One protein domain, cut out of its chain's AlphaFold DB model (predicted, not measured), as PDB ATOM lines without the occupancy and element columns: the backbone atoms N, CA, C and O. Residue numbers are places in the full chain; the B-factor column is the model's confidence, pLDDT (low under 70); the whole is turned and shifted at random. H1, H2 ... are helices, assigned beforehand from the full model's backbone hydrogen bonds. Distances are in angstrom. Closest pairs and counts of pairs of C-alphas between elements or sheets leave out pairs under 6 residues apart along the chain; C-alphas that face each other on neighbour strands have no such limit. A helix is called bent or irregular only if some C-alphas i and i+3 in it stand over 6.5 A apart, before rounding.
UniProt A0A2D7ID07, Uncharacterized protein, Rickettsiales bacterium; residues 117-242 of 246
ATOM      1  N   PHE A 117       7.941 -11.796  62.295       55.22
ATOM      2  CA  PHE A 117       8.498 -10.576  62.873       55.22
ATOM      3  C   PHE A 117       9.227  -9.720  61.814       55.22
ATOM      4  O   PHE A 117       9.052  -8.497  61.730       55.22
ATOM      5  N   GLY A 118       9.985 -10.359  60.920       56.62
ATOM      6  CA  GLY A 118      10.509  -9.767  59.686       56.62
ATOM      7  C   GLY A 118       9.421  -9.198  58.759       56.62
ATOM      8  O   GLY A 118       9.647  -8.187  58.092       56.62
ATOM      9  N   PHE A 119       8.221  -9.785  58.736       59.84
ATOM     10  CA  PHE A 119       7.071  -9.239  58.007       59.84
ATOM     11  C   PHE A 119       6.534  -7.948  58.638       59.84
ATOM     12  O   PHE A 119       6.413  -6.934  57.942       59.84
ATOM     13  N   LEU A 120       6.263  -7.964  59.948       60.84
ATOM     14  CA  LEU A 120       5.750  -6.811  60.694       60.84
ATOM     15  C   LEU A 120       6.673  -5.592  60.579       60.84
ATOM     16  O   LEU A 120       6.214  -4.487  60.287       60.84
ATOM     17  N   THR A 121       7.982  -5.805  60.708       57.72
ATOM     18  CA  THR A 121       8.997  -4.750  60.561       57.72
ATOM     19  C   THR A 121       9.070  -4.171  59.141       57.72
ATOM     20  O   THR A 121       9.379  -2.991  58.971       57.72
ATOM     21  N   VAL A 122       8.744  -4.951  58.101       54.97
ATOM     22  CA  VAL A 122       8.671  -4.456  56.712       54.97
ATOM     23  C   VAL A 122       7.359  -3.718  56.433       54.97
ATOM     24  O   VAL A 122       7.368  -2.712  55.713       54.97
ATOM     25  N   LEU A 123       6.232  -4.204  56.958       53.25
ATOM     26  CA  LEU A 123       4.938  -3.539  56.796       53.25
ATOM     27  C   LEU A 123       4.902  -2.197  57.525       53.25
ATOM     28  O   LEU A 123       4.542  -1.168  56.936       53.25
ATOM     29  N   PHE A 124       5.321  -2.221  58.785       58.59
ATOM     30  CA  PHE A 124       5.186  -1.124  59.724       58.59
ATOM     31  C   PHE A 124       6.533  -0.818  60.382       58.59
ATOM     32  O   PHE A 124       6.715  -0.986  61.576       58.59
ATOM     33  N   PRO A 125       7.519  -0.303  59.638       52.97
ATOM     34  CA  PRO A 125       8.839  -0.015  60.204       52.97
ATOM     35  C   PRO A 125       8.816   1.065  61.299       52.97
ATOM     36  O   PRO A 125       9.748   1.169  62.082       52.97
ATOM     37  N   HIS A 126       7.762   1.883  61.353       51.75
ATOM     38  CA  HIS A 126       7.554   2.883  62.403       51.75
ATOM     39  C   HIS A 126       6.994   2.275  63.698       51.75
ATOM     40  O   HIS A 126       7.070   2.910  64.744       51.75
ATOM     41  N   TRP A 127       6.471   1.052  63.621       55.38
ATOM     42  CA  TRP A 127       5.998   0.248  64.739       55.38
ATOM     43  C   TRP A 127       7.128  -0.466  65.476       55.38
ATOM     44  O   TRP A 127       6.847  -1.332  66.282       55.38
ATOM     45  N   PHE A 128       8.402  -0.169  65.204       51.88
ATOM     46  CA  PHE A 128       9.530  -0.792  65.897       51.88
ATOM     47  C   PHE A 128      10.615   0.246  66.172       51.88
ATOM     48  O   PHE A 128      11.044   0.963  65.264       51.88
ATOM     49  N   ASP A 129      11.035   0.352  67.434       53.50
ATOM     50  CA  ASP A 129      12.099   1.274  67.815       53.50
ATOM     51  C   ASP A 129      13.437   0.746  67.321       53.50
ATOM     52  O   ASP A 129      13.664  -0.461  67.230       53.50
ATOM     53  N   THR A 130      14.364   1.656  67.029       48.12
ATOM     54  CA  THR A 130      15.699   1.283  66.537       48.12
ATOM     55  C   THR A 130      16.448   0.402  67.542       48.12
ATOM     56  O   THR A 130      17.171  -0.495  67.125       48.12
ATOM     57  N   ASN A 131      16.193   0.594  68.843       43.81
ATOM     58  CA  ASN A 131      16.711  -0.258  69.915       43.81
ATOM     59  C   ASN A 131      16.015  -1.625  69.978       43.81
ATOM     60  O   ASN A 131      16.682  -2.629  70.160       43.81
ATOM     61  N   VAL A 132      14.698  -1.704  69.763       43.88
ATOM     62  CA  VAL A 132      13.992  -2.998  69.710       43.88
ATOM     63  C   VAL A 132      14.510  -3.829  68.543       43.88
ATOM     64  O   VAL A 132      14.715  -5.021  68.721       43.88
ATOM     65  N   LEU A 133      14.798  -3.193  67.398       45.00
ATOM     66  CA  LEU A 133      15.393  -3.821  66.212       45.00
ATOM     67  C   LEU A 133      16.817  -4.360  66.438       45.00
ATOM     68  O   LEU A 133      17.195  -5.318  65.768       45.00
ATOM     69  N   THR A 134      17.585  -3.776  67.363       45.62
ATOM     70  CA  THR A 134      18.907  -4.279  67.773       45.62
ATOM     71  C   THR A 134      18.820  -5.297  68.915       45.62
ATOM     72  O   THR A 134      19.631  -6.212  68.954       45.62
ATOM     73  N   THR A 135      17.815  -5.231  69.800       37.81
ATOM     74  CA  THR A 135      17.586  -6.222  70.878       37.81
ATOM     75  C   THR A 135      17.097  -7.584  70.360       37.81
ATOM     76  O   THR A 135      17.367  -8.606  70.988       37.81
ATOM     77  N   ILE A 136      16.469  -7.637  69.175       43.88
ATOM     78  CA  ILE A 136      16.123  -8.901  68.475       43.88
ATOM     79  C   ILE A 136      17.351  -9.812  68.304       43.88
ATOM     80  O   ILE A 136      17.214 -11.024  68.121       43.88
ATOM     81  N   GLU A 137      18.560  -9.242  68.300       39.47
ATOM     82  CA  GLU A 137      19.814  -9.966  68.091       39.47
ATOM     83  C   GLU A 137      20.172 -10.914  69.250       39.47
ATOM     84  O   GLU A 137      20.836 -11.919  68.983       39.47
ATOM     85  N   ASP A 138      19.673 -10.671  70.472       33.25
ATOM     86  CA  ASP A 138      20.136 -11.365  71.687       33.25
ATOM     87  C   ASP A 138      19.041 -12.066  72.525       33.25
ATOM     88  O   ASP A 138      19.378 -12.908  73.358       33.25
ATOM     89  N   GLU A 139      17.746 -11.821  72.288       33.41
ATOM     90  CA  GLU A 139      16.658 -12.501  73.015       33.41
ATOM     91  C   GLU A 139      15.916 -13.536  72.150       33.41
ATOM     92  O   GLU A 139      15.464 -13.261  71.035       33.41
ATOM     93  N   ILE A 140      15.778 -14.758  72.680       37.25
ATOM     94  CA  ILE A 140      14.828 -15.758  72.180       37.25
ATOM     95  C   ILE A 140      13.448 -15.267  72.618       37.25
ATOM     96  O   ILE A 140      13.178 -15.195  73.813       37.25
ATOM     97  N   TYR A 141      12.606 -14.877  71.665       44.09
ATOM     98  CA  TYR A 141      11.247 -14.443  71.972       44.09
ATOM     99  C   TYR A 141      10.442 -15.633  72.490       44.09
ATOM    100  O   TYR A 141      10.337 -16.647  71.806       44.09
ATOM    101  N   ASP A 142       9.848 -15.480  73.670       40.22
ATOM    102  CA  ASP A 142       8.945 -16.462  74.285       40.22
ATOM    103  C   ASP A 142       7.516 -16.317  73.734       40.22
ATOM    104  O   ASP A 142       6.530 -16.273  74.464       40.22
ATOM    105  N   TYR A 143       7.410 -16.116  72.421       53.50
ATOM    106  CA  TYR A 143       6.138 -15.964  71.739       53.50
ATOM    107  C   TYR A 143       5.941 -17.101  70.742       53.50
ATOM    108  O   TYR A 143       6.876 -17.558  70.082       53.50
ATOM    109  N   ASP A 144       4.703 -17.566  70.660       65.19
ATOM    110  CA  ASP A 144       4.320 -18.729  69.882       65.19
ATOM    111  C   ASP A 144       4.246 -18.367  68.389       65.19
ATOM    112  O   ASP A 144       3.269 -17.795  67.895       65.19
ATOM    113  N   TYR A 145       5.328 -18.672  67.674       60.81
ATOM    114  CA  TYR A 145       5.462 -18.414  66.241       60.81
ATOM    115  C   TYR A 145       4.383 -19.113  65.404       60.81
ATOM    116  O   TYR A 145       4.008 -18.581  64.357       60.81
ATOM    117  N   GLU A 146       3.867 -20.259  65.857       67.75
ATOM    118  CA  GLU A 146       2.796 -20.980  65.164       67.75
ATOM    119  C   GLU A 146       1.479 -20.212  65.279       67.75
ATOM    120  O   GLU A 146       0.829 -19.961  64.264       67.75
ATOM    121  N   LYS A 147       1.146 -19.714  66.478       71.19
ATOM    122  CA  LYS A 147      -0.039 -18.856  66.680       71.19
ATOM    123  C   LYS A 147       0.028 -17.559  65.886       71.19
ATOM    124  O   LYS A 147      -0.995 -17.090  65.387       71.19
ATOM    125  N   LEU A 148       1.220 -16.978  65.748       69.88
ATOM    126  CA  LEU A 148       1.410 -15.786  64.923       69.88
ATOM    127  C   LEU A 148       1.144 -16.083  63.453       69.88
ATOM    128  O   LEU A 148       0.438 -15.331  62.785       69.88
ATOM    129  N   ALA A 149       1.736 -17.163  62.942       71.75
ATOM    130  CA  ALA A 149       1.582 -17.569  61.555       71.75
ATOM    131  C   ALA A 149       0.115 -17.883  61.238       71.75
ATOM    132  O   ALA A 149      -0.403 -17.383  60.240       71.75
ATOM    133  N   GLU A 150      -0.574 -18.607  62.126       80.94
ATOM    134  CA  GLU A 150      -2.008 -18.890  62.024       80.94
ATOM    135  C   GLU A 150      -2.845 -17.602  62.022       80.94
ATOM    136  O   GLU A 150      -3.729 -17.429  61.179       80.94
ATOM    137  N   TYR A 151      -2.530 -16.649  62.904       85.25
ATOM    138  CA  TYR A 151      -3.202 -15.353  62.911       85.25
ATOM    139  C   TYR A 151      -3.031 -14.612  61.579       85.25
ATOM    140  O   TYR A 151      -4.013 -14.108  61.029       85.25
ATOM    141  N   PHE A 152      -1.813 -14.551  61.031       83.00
ATOM    142  CA  PHE A 152      -1.578 -13.882  59.750       83.00
ATOM    143  C   PHE A 152      -2.250 -14.591  58.585       83.00
ATOM    144  O   PHE A 152      -2.771 -13.912  57.702       83.00
ATOM    145  N   ASP A 153      -2.273 -15.919  58.589       84.38
ATOM    146  CA  ASP A 153      -2.987 -16.713  57.598       84.38
ATOM    147  C   ASP A 153      -4.469 -16.301  57.532       84.38
ATOM    148  O   ASP A 153      -4.959 -15.878  56.477       84.38
ATOM    149  N   GLN A 154      -5.145 -16.277  58.684       89.06
ATOM    150  CA  GLN A 154      -6.544 -15.858  58.795       89.06
ATOM    151  C   GLN A 154      -6.742 -14.361  58.499       89.06
ATOM    152  O   GLN A 154      -7.709 -13.962  57.848       89.06
ATOM    153  N   TRP A 155      -5.832 -13.503  58.963       91.38
ATOM    154  CA  TRP A 155      -5.906 -12.057  58.748       91.38
ATOM    155  C   TRP A 155      -5.752 -11.700  57.261       91.38
ATOM    156  O   TRP A 155      -6.507 -10.883  56.729       91.38
ATOM    157  N   PHE A 156      -4.840 -12.358  56.538       90.00
ATOM    158  CA  PHE A 156      -4.728 -12.195  55.090       90.00
ATOM    159  C   PHE A 156      -5.936 -12.738  54.344       90.00
ATOM    160  O   PHE A 156      -6.313 -12.163  53.324       90.00
ATOM    161  N   GLU A 157      -6.542 -13.818  54.823       91.50
ATOM    162  CA  GLU A 157      -7.769 -14.341  54.236       91.50
ATOM    163  C   GLU A 157      -8.908 -13.319  54.304       91.50
ATOM    164  O   GLU A 157      -9.605 -13.112  53.312       91.50
ATOM    165  N   ARG A 158      -9.031 -12.594  55.424       92.12
ATOM    166  CA  ARG A 158     -10.022 -11.520  55.584       92.12
ATOM    167  C   ARG A 158      -9.728 -10.308  54.698       92.12
ATOM    168  O   ARG A 158     -10.614  -9.818  53.998       92.12
ATOM    169  N   HIS A 159      -8.485  -9.820  54.695       91.50
ATOM    170  CA  HIS A 159      -8.161  -8.513  54.096       91.50
ATOM    171  C   HIS A 159      -7.638  -8.592  52.653       91.50
ATOM    172  O   HIS A 159      -7.790  -7.646  51.868       91.50
ATOM    173  N   LEU A 160      -7.043  -9.722  52.264       92.25
ATOM    174  CA  LEU A 160      -6.440  -9.982  50.951       92.25
ATOM    175  C   LEU A 160      -6.721 -11.416  50.430       92.25
ATOM    176  O   LEU A 160      -5.789 -12.056  49.944       92.25
ATOM    177  N   PRO A 161      -7.971 -11.916  50.396       90.56
ATOM    178  CA  PRO A 161      -8.270 -13.330  50.107       90.56
ATOM    179  C   PRO A 161      -7.644 -13.844  48.801       90.56
ATOM    180  O   PRO A 161      -7.044 -14.911  48.756       90.56
ATOM    181  N   LYS A 162      -7.691 -13.038  47.731       90.94
ATOM    182  CA  LYS A 162      -7.124 -13.397  46.414       90.94
ATOM    183  C   LYS A 162      -5.593 -13.439  46.373       90.94
ATOM    184  O   LYS A 162      -5.024 -13.995  45.441       90.94
ATOM    185  N   TYR A 163      -4.931 -12.782  47.321       90.62
ATOM    186  CA  TYR A 163      -3.478 -12.613  47.347       90.62
ATOM    187  C   TYR A 163      -2.854 -13.086  48.666       90.62
ATOM    188  O   TYR A 163      -1.677 -12.814  48.888       90.62
ATOM    189  N   LYS A 164      -3.613 -13.813  49.498       90.00
ATOM    190  CA  LYS A 164      -3.168 -14.424  50.756       90.00
ATOM    191  C   LYS A 164      -1.891 -15.224  50.530       90.00
ATOM    192  O   LYS A 164      -0.827 -14.815  50.981       90.00
ATOM    193  N   ASP A 165      -1.969 -16.248  49.687       88.44
ATOM    194  CA  ASP A 165      -0.839 -17.087  49.283       88.44
ATOM    195  C   ASP A 165       0.363 -16.294  48.762       88.44
ATOM    196  O   ASP A 165       1.510 -16.639  49.032       88.44
ATOM    197  N   MET A 166       0.122 -15.221  48.000       90.31
ATOM    198  CA  MET A 166       1.206 -14.387  47.480       90.31
ATOM    199  C   MET A 166       1.928 -13.687  48.627       90.31
ATOM    200  O   MET A 166       3.154 -13.614  48.621       90.31
ATOM    201  N   MET A 167       1.178 -13.163  49.595       87.62
ATOM    202  CA  MET A 167       1.731 -12.490  50.761       87.62
ATOM    203  C   MET A 167       2.456 -13.473  51.679       87.62
ATOM    204  O   MET A 167       3.586 -13.183  52.060       87.62
ATOM    205  N   LEU A 168       1.882 -14.649  51.941       83.94
ATOM    206  CA  LEU A 168       2.543 -15.699  52.717       83.94
ATOM    207  C   LEU A 168       3.895 -16.067  52.092       83.94
ATOM    208  O   LEU A 168       4.921 -15.926  52.750       83.94
ATOM    209  N   MET A 169       3.932 -16.364  50.789       83.75
ATOM    210  CA  MET A 169       5.173 -16.708  50.083       83.75
ATOM    211  C   MET A 169       6.182 -15.555  50.015       83.75
ATOM    212  O   MET A 169       7.389 -15.777  50.125       83.75
ATOM    213  N   LEU A 170       5.721 -14.313  49.814       79.75
ATOM    214  CA  LEU A 170       6.582 -13.121  49.751       79.75
ATOM    215  C   LEU A 170       7.328 -12.857  51.059       79.75
ATOM    216  O   LEU A 170       8.338 -12.142  51.043       79.75
ATOM    217  N   TYR A 171       6.802 -13.387  52.157       75.12
ATOM    218  CA  TYR A 171       7.291 -13.166  53.505       75.12
ATOM    219  C   TYR A 171       7.584 -14.459  54.253       75.12
ATOM    220  O   TYR A 171       7.898 -14.385  55.423       75.12
ATOM    221  N   GLY A 172       7.520 -15.616  53.594       70.31
ATOM    222  CA  GLY A 172       7.832 -16.907  54.197       70.31
ATOM    223  C   GLY A 172       6.953 -17.269  55.387       70.31
ATOM    224  O   GLY A 172       7.414 -17.990  56.249       70.31
ATOM    225  N   ILE A 173       5.724 -16.771  55.494       71.56
ATOM    226  CA  ILE A 173       4.879 -17.046  56.673       71.56
ATOM    227  C   ILE A 173       4.366 -18.502  56.656       71.56
ATOM    228  O   ILE A 173       4.096 -19.071  57.704       71.56
ATOM    229  N   ASP A 174       4.304 -19.119  55.474       63.22
ATOM    230  CA  ASP A 174       3.864 -20.498  55.217       63.22
ATOM    231  C   ASP A 174       4.994 -21.548  55.249       63.22
ATOM    232  O   ASP A 174       4.757 -22.730  55.000       63.22
ATOM    233  N   ASP A 175       6.239 -21.139  55.499       59.09
ATOM    234  CA  ASP A 175       7.412 -22.014  55.435       59.09
ATOM    235  C   ASP A 175       7.911 -22.347  56.851       59.09
ATOM    236  O   ASP A 175       8.051 -21.461  57.690       59.09
ATOM    237  N   VAL A 176       8.233 -23.622  57.105       44.94
ATOM    238  CA  VAL A 176       8.722 -24.129  58.409       44.94
ATOM    239  C   VAL A 176       9.983 -23.390  58.891       44.94
ATOM    240  O   VAL A 176      10.239 -23.302  60.087       44.94
ATOM    241  N   TYR A 177      10.767 -22.819  57.970       37.44
ATOM    242  CA  TYR A 177      11.956 -22.008  58.275       37.44
ATOM    243  C   TYR A 177      11.741 -20.512  58.047       37.44
ATOM    244  O   TYR A 177      12.691 -19.739  57.898       37.44
ATOM    245  N   SER A 178      10.481 -20.136  57.914       57.44
ATOM    246  CA  SER A 178       9.991 -18.850  57.477       57.44
ATOM    247  C   SER A 178      10.743 -18.235  56.294       57.44
ATOM    248  O   SER A 178      11.137 -17.067  56.294       57.44
ATOM    249  N   LYS A 179      11.044 -19.042  55.272       58.31
ATOM    250  CA  LYS A 179      11.840 -18.596  54.129       58.31
ATOM    251  C   LYS A 179      10.956 -18.028  53.020       58.31
ATOM    252  O   LYS A 179      10.281 -18.769  52.310       58.31
ATOM    253  N   ALA A 180      11.061 -16.717  52.797       73.50
ATOM    254  CA  ALA A 180      10.442 -16.068  51.644       73.50
ATOM    255  C   ALA A 180      10.859 -16.746  50.326       73.50
ATOM    256  O   ALA A 180      12.051 -16.959  50.062       73.50
ATOM    257  N   LYS A 181       9.867 -17.066  49.493       78.50
ATOM    258  CA  LYS A 181      10.065 -17.675  48.175       78.50
ATOM    259  C   LYS A 181      10.637 -16.657  47.195       78.50
ATOM    260  O   LYS A 181      10.468 -15.440  47.344       78.50
ATOM    261  N   SER A 182      11.340 -17.141  46.173       83.81
ATOM    262  CA  SER A 182      11.905 -16.236  45.171       83.81
ATOM    263  C   SER A 182      10.796 -15.559  44.354       83.81
ATOM    264  O   SER A 182       9.726 -16.124  44.124       83.81
ATOM    265  N   ILE A 183      11.045 -14.336  43.868       81.56
ATOM    266  CA  ILE A 183      10.075 -13.630  43.007       81.56
ATOM    267  C   ILE A 183       9.758 -14.457  41.755       81.56
ATOM    268  O   ILE A 183       8.633 -14.412  41.270       81.56
ATOM    269  N   SER A 184      10.729 -15.222  41.255       85.88
ATOM    270  CA  SER A 184      10.553 -16.122  40.118       85.88
ATOM    271  C   SER A 184       9.600 -17.278  40.435       85.88
ATOM    272  O   SER A 184       8.713 -17.553  39.639       85.88
ATOM    273  N   GLU A 185       9.718 -17.911  41.606       87.62
ATOM    274  CA  GLU A 185       8.786 -18.965  42.045       87.62
ATOM    275  C   GLU A 185       7.357 -18.436  42.192       87.62
ATOM    276  O   GLU A 185       6.405 -19.047  41.712       87.62
ATOM    277  N   ILE A 186       7.204 -17.259  42.805       88.94
ATOM    278  CA  ILE A 186       5.898 -16.609  42.973       88.94
ATOM    279  C   ILE A 186       5.314 -16.229  41.606       88.94
ATOM    280  O   ILE A 186       4.130 -16.435  41.352       88.94
ATOM    281  N   ALA A 187       6.145 -15.706  40.704       91.31
ATOM    282  CA  ALA A 187       5.756 -15.380  39.337       91.31
ATOM    283  C   ALA A 187       5.211 -16.608  38.592       91.31
ATOM    284  O   ALA A 187       4.163 -16.505  37.958       91.31
ATOM    285  N   VAL A 188       5.857 -17.769  38.734       93.12
ATOM    286  CA  VAL A 188       5.374 -19.035  38.163       93.12
ATOM    287  C   VAL A 188       4.037 -19.450  38.783       93.12
ATOM    288  O   VAL A 188       3.088 -19.680  38.039       93.12
ATOM    289  N   LYS A 189       3.915 -19.477  40.122       92.44
ATOM    290  CA  LYS A 189       2.673 -19.896  40.809       92.44
ATOM    291  C   LYS A 189       1.467 -19.037  40.413       92.44
ATOM    292  O   LYS A 189       0.373 -19.557  40.236       92.44
ATOM    293  N   PHE A 190       1.666 -17.728  40.263       92.25
ATOM    294  CA  PHE A 190       0.593 -16.785  39.937       92.25
ATOM    295  C   PHE A 190       0.431 -16.521  38.435       92.25
ATOM    296  O   PHE A 190      -0.404 -15.702  38.058       92.25
ATOM    297  N   ASN A 191       1.212 -17.189  37.578       94.06
ATOM    298  CA  ASN A 191       1.250 -16.948  36.134       94.06
ATOM    299  C   ASN A 191       1.453 -15.455  35.785       94.06
ATOM    300  O   ASN A 191       0.734 -14.853  34.985       94.06
ATOM    301  N   MET A 192       2.426 -14.826  36.446       92.62
ATOM    302  CA  MET A 192       2.755 -13.406  36.323       92.62
ATOM    303  C   MET A 192       4.206 -13.214  35.888       92.62
ATOM    304  O   MET A 192       5.064 -14.061  36.100       92.62
ATOM    305  N   LYS A 193       4.528 -12.037  35.342       93.56
ATOM    306  CA  LYS A 193       5.930 -11.632  35.148       93.56
ATOM    307  C   LYS A 193       6.562 -11.233  36.496       93.56
ATOM    308  O   LYS A 193       5.875 -10.602  37.303       93.56
ATOM    309  N   PRO A 194       7.869 -11.465  36.728       90.19
ATOM    310  CA  PRO A 194       8.547 -11.084  37.975       90.19
ATOM    311  C   PRO A 194       8.362  -9.614  38.382       90.19
ATOM    312  O   PRO A 194       8.160  -9.299  39.555       90.19
ATOM    313  N   ASP A 195       8.368  -8.688  37.422       88.44
ATOM    314  CA  ASP A 195       8.142  -7.269  37.719       88.44
ATOM    315  C   ASP A 195       6.686  -6.952  38.071       88.44
ATOM    316  O   ASP A 195       6.423  -6.038  38.856       88.44
ATOM    317  N   ALA A 196       5.733  -7.730  37.551       89.19
ATOM    318  CA  ALA A 196       4.334  -7.614  37.937       89.19
ATOM    319  C   ALA A 196       4.132  -8.062  39.391       89.19
ATOM    320  O   ALA A 196       3.405  -7.393  40.118       89.19
ATOM    321  N   VAL A 197       4.846  -9.097  39.850       87.44
ATOM    322  CA  VAL A 197       4.849  -9.518  41.265       87.44
ATOM    323  C   VAL A 197       5.375  -8.402  42.172       87.44
ATOM    324  O   VAL A 197       4.749  -8.079  43.180       87.44
ATOM    325  N   LYS A 198       6.479  -7.733  41.803       83.38
ATOM    326  CA  LYS A 198       7.019  -6.592  42.577       83.38
ATOM    327  C   LYS A 198       6.020  -5.437  42.679       83.38
ATOM    328  O   LYS A 198       5.816  -4.894  43.765       83.38
ATOM    329  N   LYS A 199       5.394  -5.065  41.558       88.00
ATOM    330  CA  LYS A 199       4.363  -4.015  41.526       88.00
ATOM    331  C   LYS A 199       3.137  -4.419  42.342       88.00
ATOM    332  O   LYS A 199       2.594  -3.597  43.074       88.00
ATOM    333  N   GLN A 200       2.727  -5.683  42.253       91.19
ATOM    334  CA  GLN A 200       1.588  -6.199  42.999       91.19
ATOM    335  C   GLN A 200       1.857  -6.184  44.503       91.19
ATOM    336  O   GLN A 200       1.025  -5.668  45.241       91.19
ATOM    337  N   LYS A 201       3.048  -6.603  44.950       86.94
ATOM    338  CA  LYS A 201       3.489  -6.444  46.343       86.94
ATOM    339  C   LYS A 201       3.287  -5.007  46.824       86.94
ATOM    340  O   LYS A 201       2.623  -4.790  47.827       86.94
ATOM    341  N   GLN A 202       3.804  -4.015  46.096       81.81
ATOM    342  CA  GLN A 202       3.660  -2.603  46.481       81.81
ATOM    343  C   GLN A 202       2.192  -2.159  46.584       81.81
ATOM    344  O   GLN A 202       1.831  -1.448  47.519       81.81
ATOM    345  N   ARG A 203       1.337  -2.602  45.656       87.50
ATOM    346  CA  ARG A 203      -0.102  -2.297  45.669       87.50
ATOM    347  C   ARG A 203      -0.819  -2.915  46.865       87.50
ATOM    348  O   ARG A 203      -1.611  -2.232  47.502       87.50
ATOM    349  N   LEU A 204      -0.530  -4.177  47.176       88.69
ATOM    350  CA  LEU A 204      -1.122  -4.887  48.313       88.69
ATOM    351  C   LEU A 204      -0.708  -4.250  49.640       88.69
ATOM    352  O   LEU A 204      -1.549  -4.043  50.508       88.69
ATOM    353  N   LEU A 205       0.562  -3.854  49.757       82.94
ATOM    354  CA  LEU A 205       1.069  -3.115  50.912       82.94
ATOM    355  C   LEU A 205       0.355  -1.783  51.104       82.94
ATOM    356  O   LEU A 205      -0.032  -1.455  52.221       82.94
ATOM    357  N   LYS A 206       0.172  -1.021  50.021       84.12
ATOM    358  CA  LYS A 206      -0.579   0.232  50.074       84.12
ATOM    359  C   LYS A 206      -2.027  -0.018  50.507       84.12
ATOM    360  O   LYS A 206      -2.495   0.623  51.432       84.12
ATOM    361  N   LYS A 207      -2.691  -1.016  49.915       88.38
ATOM    362  CA  LYS A 207      -4.070  -1.384  50.262       88.38
ATOM    363  C   LYS A 207      -4.237  -1.730  51.746       88.38
ATOM    364  O   LYS A 207      -5.228  -1.330  52.336       88.38
ATOM    365  N   ILE A 208      -3.293  -2.469  52.336       86.81
ATOM    366  CA  ILE A 208      -3.303  -2.776  53.775       86.81
ATOM    367  C   ILE A 208      -3.148  -1.498  54.605       86.81
ATOM    368  O   ILE A 208      -3.878  -1.308  55.567       86.81
ATOM    369  N   LYS A 209      -2.197  -0.630  54.243       78.31
ATOM    370  CA  LYS A 209      -1.920   0.612  54.982       78.31
ATOM    371  C   LYS A 209      -3.076   1.601  54.948       78.31
ATOM    372  O   LYS A 209      -3.243   2.352  55.895       78.31
ATOM    373  N   ASP A 210      -3.853   1.579  53.876       84.38
ATOM    374  CA  ASP A 210      -5.026   2.433  53.719       84.38
ATOM    375  C   ASP A 210      -6.293   1.789  54.340       84.38
ATOM    376  O   ASP A 210      -7.369   2.377  54.284       84.38
ATOM    377  N   ASN A 211      -6.199   0.576  54.910       88.31
ATOM    378  CA  ASN A 211      -7.320  -0.147  55.518       88.31
ATOM    379  C   ASN A 211      -7.260  -0.069  57.051       88.31
ATOM    380  O   ASN A 211      -6.619  -0.896  57.698       88.31
ATOM    381  N   GLU A 212      -7.979   0.896  57.626       84.88
ATOM    382  CA  GLU A 212      -8.032   1.122  59.076       84.88
ATOM    383  C   GLU A 212      -8.486  -0.106  59.867       84.88
ATOM    384  O   GLU A 212      -7.902  -0.406  60.899       84.88
ATOM    385  N   VAL A 213      -9.463  -0.873  59.373       86.44
ATOM    386  CA  VAL A 213      -9.934  -2.092  60.055       86.44
ATOM    387  C   VAL A 213      -8.807  -3.119  60.159       86.44
ATOM    388  O   VAL A 213      -8.578  -3.696  61.219       86.44
ATOM    389  N   ALA A 214      -8.052  -3.306  59.075       85.62
ATOM    390  CA  ALA A 214      -6.918  -4.223  59.051       85.62
ATOM    391  C   ALA A 214      -5.796  -3.780  60.003       85.62
ATOM    392  O   ALA A 214      -5.190  -4.621  60.669       85.62
ATOM    393  N   LEU A 215      -5.532  -2.469  60.077       82.25
ATOM    394  CA  LEU A 215      -4.555  -1.887  61.001       82.25
ATOM    395  C   LEU A 215      -4.987  -2.030  62.459       82.25
ATOM    396  O   LEU A 215      -4.171  -2.407  63.295       82.25
ATOM    397  N   ASN A 216      -6.262  -1.785  62.739       80.88
ATOM    398  CA  ASN A 216      -6.874  -1.894  64.056       80.88
ATOM    399  C   ASN A 216      -6.816  -3.328  64.593       80.88
ATOM    400  O   ASN A 216      -6.327  -3.545  65.700       80.88
ATOM    401  N   GLU A 217      -7.232  -4.319  63.794       84.81
ATOM    402  CA  GLU A 217      -7.124  -5.741  64.159       84.81
ATOM    403  C   GLU A 217      -5.676  -6.131  64.474       84.81
ATOM    404  O   GLU A 217      -5.396  -6.801  65.469       84.81
ATOM    405  N   LEU A 218      -4.737  -5.691  63.635       83.38
ATOM    406  CA  LEU A 218      -3.334  -6.036  63.793       83.38
ATOM    407  C   LEU A 218      -2.698  -5.367  65.016       83.38
ATOM    408  O   LEU A 218      -1.965  -6.028  65.747       83.38
ATOM    409  N   ALA A 219      -2.984  -4.086  65.255       76.38
ATOM    410  CA  ALA A 219      -2.499  -3.367  66.428       76.38
ATOM    411  C   ALA A 219      -3.073  -3.964  67.721       76.38
ATOM    412  O   ALA A 219      -2.315  -4.202  68.661       76.38
ATOM    413  N   PHE A 220      -4.369  -4.301  67.741       78.69
ATOM    414  CA  PHE A 220      -5.000  -5.018  68.853       78.69
ATOM    415  C   PHE A 220      -4.275  -6.333  69.150       78.69
ATOM    416  O   PHE A 220      -3.916  -6.608  70.295       78.69
ATOM    417  N   TYR A 221      -4.015  -7.137  68.117       80.38
ATOM    418  CA  TYR A 221      -3.339  -8.421  68.270       80.38
ATOM    419  C   TYR A 221      -1.908  -8.269  68.806       80.38
ATOM    420  O   TYR A 221      -1.521  -8.980  69.731       80.38
ATOM    421  N   VAL A 222      -1.136  -7.320  68.263       72.94
ATOM    422  CA  VAL A 222       0.243  -7.029  68.698       72.94
ATOM    423  C   VAL A 222       0.286  -6.634  70.174       72.94
ATOM    424  O   VAL A 222       1.109  -7.162  70.920       72.94
ATOM    425  N   VAL A 223      -0.625  -5.757  70.597       69.38
ATOM    426  CA  VAL A 223      -0.710  -5.261  71.973       69.38
ATOM    427  C   VAL A 223      -1.146  -6.351  72.953       69.38
ATOM    428  O   VAL A 223      -0.477  -6.587  73.956       69.38
ATOM    429  N   THR A 224      -2.233  -7.061  72.651       73.94
ATOM    430  CA  THR A 224      -2.800  -8.085  73.550       73.94
ATOM    431  C   THR A 224      -1.898  -9.301  73.731       73.94
ATOM    432  O   THR A 224      -1.932  -9.938  74.780       73.94
ATOM    433  N   ASN A 225      -1.060  -9.603  72.739       71.75
ATOM    434  CA  ASN A 225      -0.088 -10.694  72.804       71.75
ATOM    435  C   ASN A 225       1.310 -10.221  73.237       71.75
ATOM    436  O   ASN A 225       2.266 -10.989  73.145       71.75
ATOM    437  N   ASN A 226       1.436  -8.969  73.699       65.19
ATOM    438  CA  ASN A 226       2.677  -8.366  74.187       65.19
ATOM    439  C   ASN A 226       3.855  -8.519  73.203       65.19
ATOM    440  O   ASN A 226       5.007  -8.751  73.588       65.19
ATOM    441  N   ILE A 227       3.566  -8.419  71.902       67.75
ATOM    442  CA  ILE A 227       4.581  -8.512  70.855       67.75
ATOM    443  C   ILE A 227       5.414  -7.226  70.919       67.75
ATOM    444  O   ILE A 227       4.921  -6.124  70.654       67.75
ATOM    445  N   LYS A 228       6.700  -7.363  71.281       58.12
ATOM    446  CA  LYS A 228       7.631  -6.227  71.380       58.12
ATOM    447  C   LYS A 228       7.625  -5.422  70.076       58.12
ATOM    448  O   LYS A 228       8.003  -5.927  69.022       58.12
ATOM    449  N   SER A 229       7.228  -4.163  70.181       60.12
ATOM    450  CA  SER A 229       7.093  -3.185  69.102       60.12
ATOM    451  C   SER A 229       7.514  -1.801  69.630       60.12
ATOM    452  O   SER A 229       7.932  -1.690  70.783       60.12
ATOM    453  N   SER A 230       7.515  -0.758  68.798       53.47
ATOM    454  CA  SER A 230       7.753   0.620  69.234       53.47
ATOM    455  C   SER A 230       6.582   1.108  70.053       53.47
ATOM    456  O   SER A 230       5.449   0.659  69.854       53.47
ATOM    457  N   SER A 231       6.843   2.131  70.867       54.84
ATOM    458  CA  SER A 231       5.779   2.875  71.540       54.84
ATOM    459  C   SER A 231       4.669   3.283  70.567       54.84
ATOM    460  O   SER A 231       3.511   3.214  70.926       54.84
ATOM    461  N   LYS A 232       4.973   3.557  69.288       59.53
ATOM    462  CA  LYS A 232       3.977   4.003  68.298       59.53
ATOM    463  C   LYS A 232       2.864   2.998  67.997       59.53
ATOM    464  O   LYS A 232       1.815   3.433  67.536       59.53
ATOM    465  N   VAL A 233       3.066   1.688  68.184       62.69
ATOM    466  CA  VAL A 233       1.952   0.717  68.074       62.69
ATOM    467  C   VAL A 233       1.042   0.821  69.275       62.69
ATOM    468  O   VAL A 233      -0.171   0.838  69.111       62.69
ATOM    469  N   TYR A 234       1.646   0.894  70.458       61.06
ATOM    470  CA  TYR A 234       0.938   1.063  71.715       61.06
ATOM    471  C   TYR A 234       0.187   2.398  71.714       61.06
ATOM    472  O   TYR A 234      -1.014   2.385  71.935       61.06
ATOM    473  N   ASP A 235       0.821   3.492  71.284       64.62
ATOM    474  CA  ASP A 235       0.203   4.804  71.079       64.62
ATOM    475  C   ASP A 235      -0.930   4.725  70.036       64.62
ATOM    476  O   ASP A 235      -2.003   5.293  70.224       64.62
ATOM    477  N   TYR A 236      -0.732   4.030  68.905       69.25
ATOM    478  CA  TYR A 236      -1.780   3.855  67.889       69.25
ATOM    479  C   TYR A 236      -2.976   3.077  68.447       69.25
ATOM    480  O   TYR A 236      -4.119   3.452  68.197       69.25
ATOM    481  N   ALA A 237      -2.723   2.014  69.204       65.06
ATOM    482  CA  ALA A 237      -3.747   1.194  69.828       65.06
ATOM    483  C   ALA A 237      -4.466   1.936  70.967       65.06
ATOM    484  O   ALA A 237      -5.685   1.876  71.075       65.06
ATOM    485  N   GLU A 238      -3.746   2.698  71.778       64.50
ATOM    486  CA  GLU A 238      -4.313   3.553  72.815       64.50
ATOM    487  C   GLU A 238      -5.246   4.608  72.201       64.50
ATOM    488  O   GLU A 238      -6.409   4.710  72.590       64.50
ATOM    489  N   ASN A 239      -4.786   5.304  71.157       69.19
ATOM    490  CA  ASN A 239      -5.547   6.378  70.516       69.19
ATOM    491  C   ASN A 239      -6.740   5.882  69.680       69.19
ATOM    492  O   ASN A 239      -7.803   6.501  69.706       69.19
ATOM    493  N   ASN A 240      -6.582   4.790  68.923       70.00
ATOM    494  CA  ASN A 240      -7.610   4.322  67.979       70.00
ATOM    495  C   ASN A 240      -8.494   3.203  68.537       70.00
ATOM    496  O   ASN A 240      -9.616   3.026  68.068       70.00
ATOM    497  N   LEU A 241      -8.004   2.440  69.518       67.56
ATOM    498  CA  LEU A 241      -8.673   1.239  70.028       67.56
ATOM    499  C   LEU A 241      -9.040   1.344  71.513       67.56
ATOM    500  O   LEU A 241      -9.779   0.492  71.997       67.56
ATOM    501  N   LYS A 242      -8.565   2.379  72.229       62.03
ATOM    502  CA  LYS A 242      -8.829   2.625  73.661       62.03
ATOM    503  C   LYS A 242      -8.502   1.433  74.575       62.03
ATOM    504  O   LYS A 242      -9.106   1.280  75.629       62.03
TER     505      LYS A 242
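This is residues 117 to 242 of the 246 residues of an uncharacterized protein of Rickettsiales bacterium (UniProt A0A2D7ID07). Helices H3, H4, H6 and H7 make a loose cup, with short H1 at its mouth, near the middle of the whole. H5 packs on H4 and H6 at one end, H8 crosses H7 at the other, and H2 lies far out, touching no helix. The printed part has 126 residues with eight named helices, H1 to H8 in order, and no named strand: all helix. It is compact, with a radius of gyration of the C-alphas of 15.0 A and spans of 42 by 32 by 24 A.

H6, residues 194 to 209, touches H5, residues 183 to 189, with residues 194 to 198 alone, about perpendicular at 89 degrees; the closest C-alphas, of Ala 187 and Pro 194, are 5.3 A apart. H6 and H7, residues 212 to 224, only just touch, and only at the corner, with 3 pairs of C-alphas within 8 A, the closest Ile 208 and Ala 214 at 6.6 A. H8, residues 231 to 241, touches H7 at a steep tilt of 61 degrees, closest at C-alphas 219 and 237, 5.8 A. H3, residues 145 to 159, and H4, residues 161 to 171, form a helical hairpin, closest at C-alphas 156 and 164, 5.1 A. H1, residues 117 to 123, is close to H4 but not clearly touching; C-alphas 119 and 171 are closest, at 6.0 A. H2, residues 130 to 135, is apart from H1 and H3. Every O i to N i+4 pair is within hydrogen-bond range in H1, H2, H3, H5, H6, H7 and H8; in H4 it is 5 of 7.

H6 measures 23.1 A, H3 20.8 A and H7 17.9 A. H4 is irregular: C-alphas 162 and 165 are 7.8 A apart. H1 begins at C-alpha 117 (8.498, -10.576, 62.873); H8 ends at C-alpha 241 (-8.673, 1.239, 70.028).

The farthest C-alphas, of Val 188 and Lys 242, are 43.9 A apart. The printed part has no cut, and the link from H4 to H5 is long. Mean pLDDT of the printed part is 72.0; 54 residues are under 70, among them 117 to 146 and 226 to 239.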